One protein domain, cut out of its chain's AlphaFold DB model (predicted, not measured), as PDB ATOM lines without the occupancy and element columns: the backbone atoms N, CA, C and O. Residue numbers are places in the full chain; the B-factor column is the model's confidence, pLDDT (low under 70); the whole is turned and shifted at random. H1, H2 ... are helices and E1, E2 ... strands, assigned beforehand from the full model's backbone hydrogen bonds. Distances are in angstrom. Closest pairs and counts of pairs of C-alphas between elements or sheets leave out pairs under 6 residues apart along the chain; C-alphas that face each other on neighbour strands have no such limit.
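AT A GLANCE: This is residues 176 to 227 of the 228 residues of the protein "Family 4 glycosyl hydrolase" of Paeniclostridium sordellii (UniProt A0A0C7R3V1). The strand hairpin E1 and E2 makes one arm of a V and helix H2 the other, the two arms coming together near the end of E2 and the start of H2. The short helix H1 lies to one side of the V and bridges its two arms, with Ala 177 near the hairpin and Leu 181 near H2. The printed part has 52 residues with two named helices and two named strands, in the order H1, E1, E2, H2; the sheet, E1 - E2, is antiparallel, and the class is mixed, helices and strands. It is only just compact, close to loose, with a radius of gyration of the C-alphas of 11.4 A and spans of 32 by 27 by 16 A.

HOW THE PARTS SIT: H1, residues 176 to 183, has Ala 177 as its closest residue to both strands: its C-alpha is 7.3 A from that of Tyr 193 in E1, residues 191 to 198, and 7.6 A from that of Leu 204 in E2, residues 201 to 209. E1 and E2 form an antiparallel hairpin, their directions at 165 degrees; N 194 and O 206 are 2.9 A apart and N 208 and O 192 2.8 A, both within hydrogen-bond range. Residues 208 to 209 of E2 also pair, antiparallel, with residues 212 to 213. The closest C-alphas of E2 and H2, residues 215 to 225, are those of Ile 207 and Tyr 215, 6.8 A apart. H1 and H2 are close but not clearly touching, the closest C-alphas being those of Leu 181 and Ile 218 at 7.6 A; they run the same way at a steep tilt of 47 degrees. E1 and H2 are apart. Every O i to N i+4 pair is within hydrogen-bond range in H1, and 6 of 7 are in H2.

IN THESE COORDINATES: H1 begins at C-alpha 176, (-20.250, -43.336, -14.914), and is 11.0 A long from first to last C-alpha. E1 measures 22.7 A and E2 24.6 A; C-alpha 201, where E2 begins, is at (-12.421, -44.630, -24.387). H2 measures 15.4 A and ends at C-alpha 225, (-35.705, -39.168, -22.804).

THE WHOLE: The two C-alphas farthest apart are those of Ile 198 and Lys 227, 32.1 A. The printed part has no cut and no long link: the links E1 to E2 and E2 to H2 are tight, and H1 to E1 is short. The mean pLDDT of the printed part is 93.2; residues 226 to 227 are under 70.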
ATOM      1  N   CYS A 176     -19.563 -42.954 -13.677       92.88
ATOM      2  CA  CYS A 176     -20.250 -43.336 -14.914       92.88
ATOM      3  C   CYS A 176     -21.606 -44.024 -14.667       92.88
ATOM      4  O   CYS A 176     -22.621 -43.612 -15.233       92.88
ATOM      5  N   ALA A 177     -21.632 -45.053 -13.815       94.88
ATOM      6  CA  ALA A 177     -22.850 -45.809 -13.532       94.88
ATOM      7  C   ALA A 177     -23.867 -44.985 -12.726       94.88
ATOM      8  O   ALA A 177     -25.050 -44.976 -13.065       94.88
ATOM      9  N   SER A 178     -23.415 -44.257 -11.698       93.88
ATOM     10  CA  SER A 178     -24.299 -43.428 -10.875       93.88
ATOM     11  C   SER A 178     -24.943 -42.311 -11.691       93.88
ATOM     12  O   SER A 178     -26.161 -42.169 -11.660       93.88
ATOM     13  N   ASP A 179     -24.162 -41.586 -12.495       94.50
ATOM     14  CA  ASP A 179     -24.659 -40.468 -13.302       94.50
ATOM     15  C   ASP A 179     -25.674 -40.938 -14.351       94.50
ATOM     16  O   ASP A 179     -26.680 -40.265 -14.598       94.50
ATOM     17  N   LEU A 180     -25.432 -42.101 -14.969       94.94
ATOM     18  CA  LEU A 180     -26.362 -42.718 -15.914       94.94
ATOM     19  C   LEU A 180     -27.699 -43.053 -15.243       94.94
ATOM     20  O   LEU A 180     -28.754 -42.690 -15.764       94.94
ATOM     21  N   LEU A 181     -27.662 -43.741 -14.101       95.75
ATOM     22  CA  LEU A 181     -28.868 -44.171 -13.393       95.75
ATOM     23  C   LEU A 181     -29.647 -42.985 -12.817       95.75
ATOM     24  O   LEU A 181     -30.867 -42.932 -12.979       95.75
ATOM     25  N   SER A 182     -28.964 -41.996 -12.237       94.94
ATOM     26  CA  SER A 182     -29.597 -40.776 -11.728       94.94
ATOM     27  C   SER A 182     -30.333 -40.016 -12.832       94.94
ATOM     28  O   SER A 182     -31.489 -39.646 -12.644       94.94
ATOM     29  N   LYS A 183     -29.740 -39.871 -14.028       94.25
ATOM     30  CA  LYS A 183     -30.409 -39.254 -15.195       94.25
ATOM     31  C   LYS A 183     -31.652 -40.016 -15.663       94.25
ATOM     32  O   LYS A 183     -32.511 -39.439 -16.322       94.25
ATOM     33  N   LEU A 184     -31.749 -41.304 -15.343       95.31
ATOM     34  CA  LEU A 184     -32.887 -42.166 -15.672       95.31
ATOM     35  C   LEU A 184     -33.867 -42.326 -14.501       95.31
ATOM     36  O   LEU A 184     -34.792 -43.142 -14.590       95.31
ATOM     37  N   ASN A 185     -33.689 -41.573 -13.409       95.00
ATOM     38  CA  ASN A 185     -34.452 -41.726 -12.170       95.00
ATOM     39  C   ASN A 185     -34.466 -43.196 -11.707       95.00
ATOM     40  O   ASN A 185     -35.522 -43.804 -11.514       95.00
ATOM     41  N   MET A 186     -33.284 -43.811 -11.658       95.75
ATOM     42  CA  MET A 186     -33.049 -45.166 -11.161       95.75
ATOM     43  C   MET A 186     -32.174 -45.102  -9.905       95.75
ATOM     44  O   MET A 186     -31.327 -44.222  -9.773       95.75
ATOM     45  N   SER A 187     -32.386 -46.040  -8.978       93.88
ATOM     46  CA  SER A 187     -31.600 -46.135  -7.742       93.88
ATOM     47  C   SER A 187     -30.144 -46.495  -8.048       93.88
ATOM     48  O   SER A 187     -29.886 -47.420  -8.815       93.88
ATOM     49  N   THR A 188     -29.210 -45.784  -7.420       95.00
ATOM     50  CA  THR A 188     -27.760 -46.033  -7.494       95.00
ATOM     51  C   THR A 188     -27.252 -46.928  -6.361       95.00
ATOM     52  O   THR A 188     -26.097 -47.345  -6.371       95.00
ATOM     53  N   GLU A 189     -28.101 -47.242  -5.383       94.69
ATOM     54  CA  GLU A 189     -27.738 -48.058  -4.228       94.69
ATOM     55  C   GLU A 189     -27.673 -49.542  -4.591       94.69
ATOM     56  O   GLU A 189     -28.569 -50.067  -5.265       94.69
ATOM     57  N   GLY A 190     -26.638 -50.227  -4.098       93.75
ATOM     58  CA  GLY A 190     -26.473 -51.675  -4.256       93.75
ATOM     59  C   GLY A 190     -26.169 -52.130  -5.685       93.75
ATOM     60  O   GLY A 190     -26.383 -53.296  -6.012       93.75
ATOM     61  N   ILE A 191     -25.706 -51.229  -6.557       95.44
ATOM     62  CA  ILE A 191     -25.332 -51.585  -7.928       95.44
ATOM     63  C   ILE A 191     -23.931 -52.201  -7.973       95.44
ATOM     64  O   ILE A 191     -23.013 -51.747  -7.291       95.44
ATOM     65  N   SER A 192     -23.751 -53.196  -8.835       95.94
ATOM     66  CA  SER A 192     -22.448 -53.742  -9.210       95.94
ATOM     67  C   SER A 192     -22.254 -53.563 -10.707       95.94
ATOM     68  O   SER A 192     -23.154 -53.865 -11.494       95.94
ATOM     69  N   TYR A 193     -21.104 -53.039 -11.114       95.88
ATOM     70  CA  TYR A 193     -20.836 -52.731 -12.510       95.88
ATOM     71  C   TYR A 193     -19.390 -53.007 -12.894       95.88
ATOM     72  O   TYR A 193     -18.482 -53.009 -12.062       95.88
ATOM     73  N   LYS A 194     -19.178 -53.195 -14.193       96.12
ATOM     74  CA  LYS A 194     -17.865 -53.426 -14.790       96.12
ATOM     75  C   LYS A 194     -17.668 -52.482 -15.957       96.12
ATOM     76  O   LYS A 194     -18.471 -52.469 -16.887       96.12
ATOM     77  N   ILE A 195     -16.585 -51.717 -15.915       95.75
ATOM     78  CA  ILE A 195     -16.164 -50.829 -16.998       95.75
ATOM     79  C   ILE A 195     -14.789 -51.280 -17.476       95.75
ATOM     80  O   ILE A 195     -13.914 -51.563 -16.660       95.75
ATOM     81  N   ALA A 196     -14.594 -51.338 -18.791       95.31
ATOM     82  CA  ALA A 196     -13.294 -51.633 -19.382       95.31
ATOM     83  C   ALA A 196     -13.056 -50.809 -20.652       95.31
ATOM     84  O   ALA A 196     -14.000 -50.339 -21.287       95.31
ATOM     85  N   GLY A 197     -11.786 -50.643 -21.013       94.19
ATOM     86  CA  GLY A 197     -11.333 -49.900 -22.185       94.19
ATOM     87  C   GLY A 197      -9.975 -49.254 -21.936       94.19
ATOM     88  O   GLY A 197      -9.233 -49.681 -21.051       94.19
ATOM     89  N   ILE A 198      -9.663 -48.213 -22.701       93.38
ATOM     90  CA  ILE A 198      -8.488 -47.360 -22.478       93.38
ATOM     91  C   ILE A 198      -8.932 -46.028 -21.861       93.38
ATOM     92  O   ILE A 198     -10.122 -45.699 -21.864       93.38
ATOM     93  N   ASN A 199      -8.002 -45.241 -21.309       94.69
ATOM     94  CA  ASN A 199      -8.365 -43.948 -20.726       94.69
ATOM     95  C   ASN A 199      -9.101 -43.076 -21.771       94.69
ATOM     96  O   ASN A 199      -8.670 -42.969 -22.919       94.69
ATOM     97  N   HIS A 200     -10.244 -42.522 -21.348       93.12
ATOM     98  CA  HIS A 200     -11.201 -41.733 -22.141       93.12
ATOM     99  C   HIS A 200     -11.854 -42.460 -23.335       93.12
ATOM    100  O   HIS A 200     -12.555 -41.838 -24.129       93.12
ATOM    101  N   MET A 201     -11.713 -43.783 -23.427       92.31
ATOM    102  CA  MET A 201     -12.421 -44.630 -24.387       92.31
ATOM    103  C   MET A 201     -12.753 -45.965 -23.707       92.31
ATOM    104  O   MET A 201     -12.065 -46.972 -23.879       92.31
ATOM    105  N   GLY A 202     -13.786 -45.921 -22.863       93.06
ATOM    106  CA  GLY A 202     -14.254 -47.043 -22.056       93.06
ATOM    107  C   GLY A 202     -15.747 -47.305 -22.219       93.06
ATOM    108  O   GLY A 202     -16.508 -46.432 -22.636       93.06
ATOM    109  N   TRP A 203     -16.156 -48.519 -21.863       95.31
ATOM    110  CA  TRP A 203     -17.527 -49.000 -21.978       95.31
ATOM    111  C   TRP A 203     -17.988 -49.594 -20.656       95.31
ATOM    112  O   TRP A 203     -17.274 -50.390 -20.046       95.31
ATOM    113  N   LEU A 204     -19.206 -49.243 -20.245       96.25
ATOM    114  CA  LEU A 204     -19.940 -49.970 -19.216       96.25
ATOM    115  C   LEU A 204     -20.323 -51.335 -19.799       96.25
ATOM    116  O   LEU A 204     -21.171 -51.420 -20.678       96.25
ATOM    117  N   LEU A 205     -19.652 -52.401 -19.385       96.75
ATOM    118  CA  LEU A 205     -19.875 -53.742 -19.925       96.75
ATOM    119  C   LEU A 205     -21.018 -54.452 -19.207       96.75
ATOM    120  O   LEU A 205     -21.848 -55.093 -19.840       96.75
ATOM    121  N   GLU A 206     -21.061 -54.307 -17.887       97.44
ATOM    122  CA  GLU A 206     -22.016 -54.983 -17.013       97.44
ATOM    123  C   GLU A 206     -22.547 -53.962 -16.004       97.44
ATOM    124  O   GLU A 206     -21.783 -53.134 -15.500       97.44
ATOM    125  N   ILE A 207     -23.846 -54.010 -15.714       97.75
ATOM    126  CA  ILE A 207     -24.473 -53.229 -14.647       97.75
ATOM    127  C   ILE A 207     -25.649 -54.014 -14.073       97.75
ATOM    128  O   ILE A 207     -26.604 -54.345 -14.770       97.75
ATOM    129  N   THR A 208     -25.558 -54.345 -12.792       97.69
ATOM    130  CA  THR A 208     -26.487 -55.243 -12.111       97.69
ATOM    131  C   THR A 208     -26.909 -54.684 -10.761       97.69
ATOM    132  O   THR A 208     -26.187 -53.894 -10.152       97.69
ATOM    133  N   LYS A 209     -28.073 -55.118 -10.282       96.69
ATOM    134  CA  LYS A 209     -28.532 -54.922  -8.903       96.69
ATOM    135  C   LYS A 209     -29.172 -56.213  -8.417       96.69
ATOM    136  O   LYS A 209     -30.026 -56.761  -9.110       96.69
ATOM    137  N   ASP A 210     -28.717 -56.721  -7.275       93.50
ATOM    138  CA  ASP A 210     -29.188 -57.990  -6.697       93.50
ATOM    139  C   ASP A 210     -29.154 -59.157  -7.708       93.50
ATOM    140  O   ASP A 210     -30.088 -59.949  -7.824       93.50
ATOM    141  N   GLY A 211     -28.091 -59.212  -8.521       93.56
ATOM    142  CA  GLY A 211     -27.903 -60.219  -9.575       93.56
ATOM    143  C   GLY A 211     -28.742 -60.019 -10.845       93.56
ATOM    144  O   GLY A 211     -28.620 -60.814 -11.775       93.56
ATOM    145  N   LYS A 212     -29.573 -58.971 -10.931       96.38
ATOM    146  CA  LYS A 212     -30.395 -58.665 -12.114       96.38
ATOM    147  C   LYS A 212     -29.710 -57.645 -13.016       96.38
ATOM    148  O   LYS A 212     -29.275 -56.603 -12.534       96.38
ATOM    149  N   ASP A 213     -29.664 -57.923 -14.318       97.94
ATOM    150  CA  ASP A 213     -29.154 -56.997 -15.335       97.94
ATOM    151  C   ASP A 213     -30.061 -55.763 -15.471       97.94
ATOM    152  O   ASP A 213     -31.269 -55.879 -15.696       97.94
ATOM    153  N   LEU A 214     -29.467 -54.576 -15.344       98.00
ATOM    154  CA  LEU A 214     -30.171 -53.299 -15.444       98.00
ATOM    155  C   LEU A 214     -30.240 -52.766 -16.881       98.00
ATOM    156  O   LEU A 214     -31.030 -51.858 -17.154       98.00
ATOM    157  N   TYR A 215     -29.475 -53.314 -17.831       97.88
ATOM    158  CA  TYR A 215     -29.463 -52.819 -19.209       97.88
ATOM    159  C   TYR A 215     -30.831 -52.781 -19.904       97.88
ATOM    160  O   TYR A 215     -31.096 -51.794 -20.603       97.88
ATOM    161  N   PRO A 216     -31.715 -53.791 -19.768       97.38
ATOM    162  CA  PRO A 216     -33.048 -53.744 -20.363       97.38
ATOM    163  C   PRO A 216     -33.867 -52.537 -19.884       97.38
ATOM    164  O   PRO A 216     -34.484 -51.845 -20.701       97.38
ATOM    165  N   GLU A 217     -33.831 -52.240 -18.583       96.38
ATOM    166  CA  GLU A 217     -34.544 -51.099 -18.005       96.38
ATOM    167  C   GLU A 217     -33.905 -49.771 -18.420       96.38
ATOM    168  O   GLU A 217     -34.616 -48.870 -18.874       96.38
ATOM    169  N   ILE A 218     -32.572 -49.680 -18.367       96.69
ATOM    170  CA  ILE A 218     -31.808 -48.518 -18.836       96.69
ATOM    171  C   ILE A 218     -32.208 -48.183 -20.274       96.69
ATOM    172  O   ILE A 218     -32.660 -47.074 -20.553       96.69
ATOM    173  N   LYS A 219     -32.146 -49.160 -21.191       95.69
ATOM    174  CA  LYS A 219     -32.512 -48.976 -22.606       95.69
ATOM    175  C   LYS A 219     -33.969 -48.541 -22.772       95.69
ATOM    176  O   LYS A 219     -34.250 -47.690 -23.619       95.69
ATOM    177  N   LYS A 220     -34.898 -49.102 -21.989       95.38
ATOM    178  CA  LYS A 220     -36.318 -48.711 -22.002       95.38
ATOM    179  C   LYS A 220     -36.487 -47.246 -21.593       95.38
ATOM    180  O   LYS A 220     -37.131 -46.495 -22.320       95.38
ATOM    181  N   LYS A 221     -35.881 -46.824 -20.478       94.56
ATOM    182  CA  LYS A 221     -35.980 -45.446 -19.974       94.56
ATOM    183  C   LYS A 221     -35.264 -44.436 -20.874       94.56
ATOM    184  O   LYS A 221     -35.820 -43.376 -21.150       94.56
ATOM    185  N   SER A 222     -34.093 -44.774 -21.419       93.31
ATOM    186  CA  SER A 222     -33.345 -43.877 -22.315       93.31
ATOM    187  C   SER A 222     -34.111 -43.535 -23.597       93.31
ATOM    188  O   SER A 222     -33.980 -42.426 -24.110       93.31
ATOM    189  N   LYS A 223     -34.943 -44.451 -24.115       91.19
ATOM    190  CA  LYS A 223     -35.806 -44.173 -25.279       91.19
ATOM    191  C   LYS A 223     -36.864 -43.103 -25.000       91.19
ATOM    192  O   LYS A 223     -37.260 -42.412 -25.932       91.19
ATOM    193  N   ASN A 224     -37.302 -42.959 -23.750       81.38
ATOM    194  CA  ASN A 224     -38.309 -41.967 -23.372       81.38
ATOM    195  C   ASN A 224     -37.710 -40.562 -23.232       81.38
ATOM    196  O   ASN A 224     -38.398 -39.597 -23.527       81.38
ATOM    197  N   ILE A 225     -36.422 -40.454 -22.876       79.69
ATOM    198  CA  ILE A 225     -35.705 -39.168 -22.804       79.69
ATOM    199  C   ILE A 225     -35.510 -38.549 -24.193       79.69
ATOM    200  O   ILE A 225     -35.585 -37.342 -24.343       79.69
ATOM    201  N   ARG A 226     -35.292 -39.357 -25.239       60.03
ATOM    202  CA  ARG A 226     -35.100 -38.842 -26.611       60.03
ATOM    203  C   ARG A 226     -36.366 -38.263 -27.260       60.03
ATOM    204  O   ARG A 226     -36.282 -37.787 -28.386       60.03
ATOM    205  N   LYS A 227     -37.529 -38.388 -26.616       53.84
ATOM    206  CA  LYS A 227     -38.822 -37.924 -27.149       53.84
ATOM    207  C   LYS A 227     -39.246 -36.548 -26.623       53.84
ATOM    208  O   LYS A 227     -40.291 -36.060 -27.041       53.84
TER     209      LYS A 227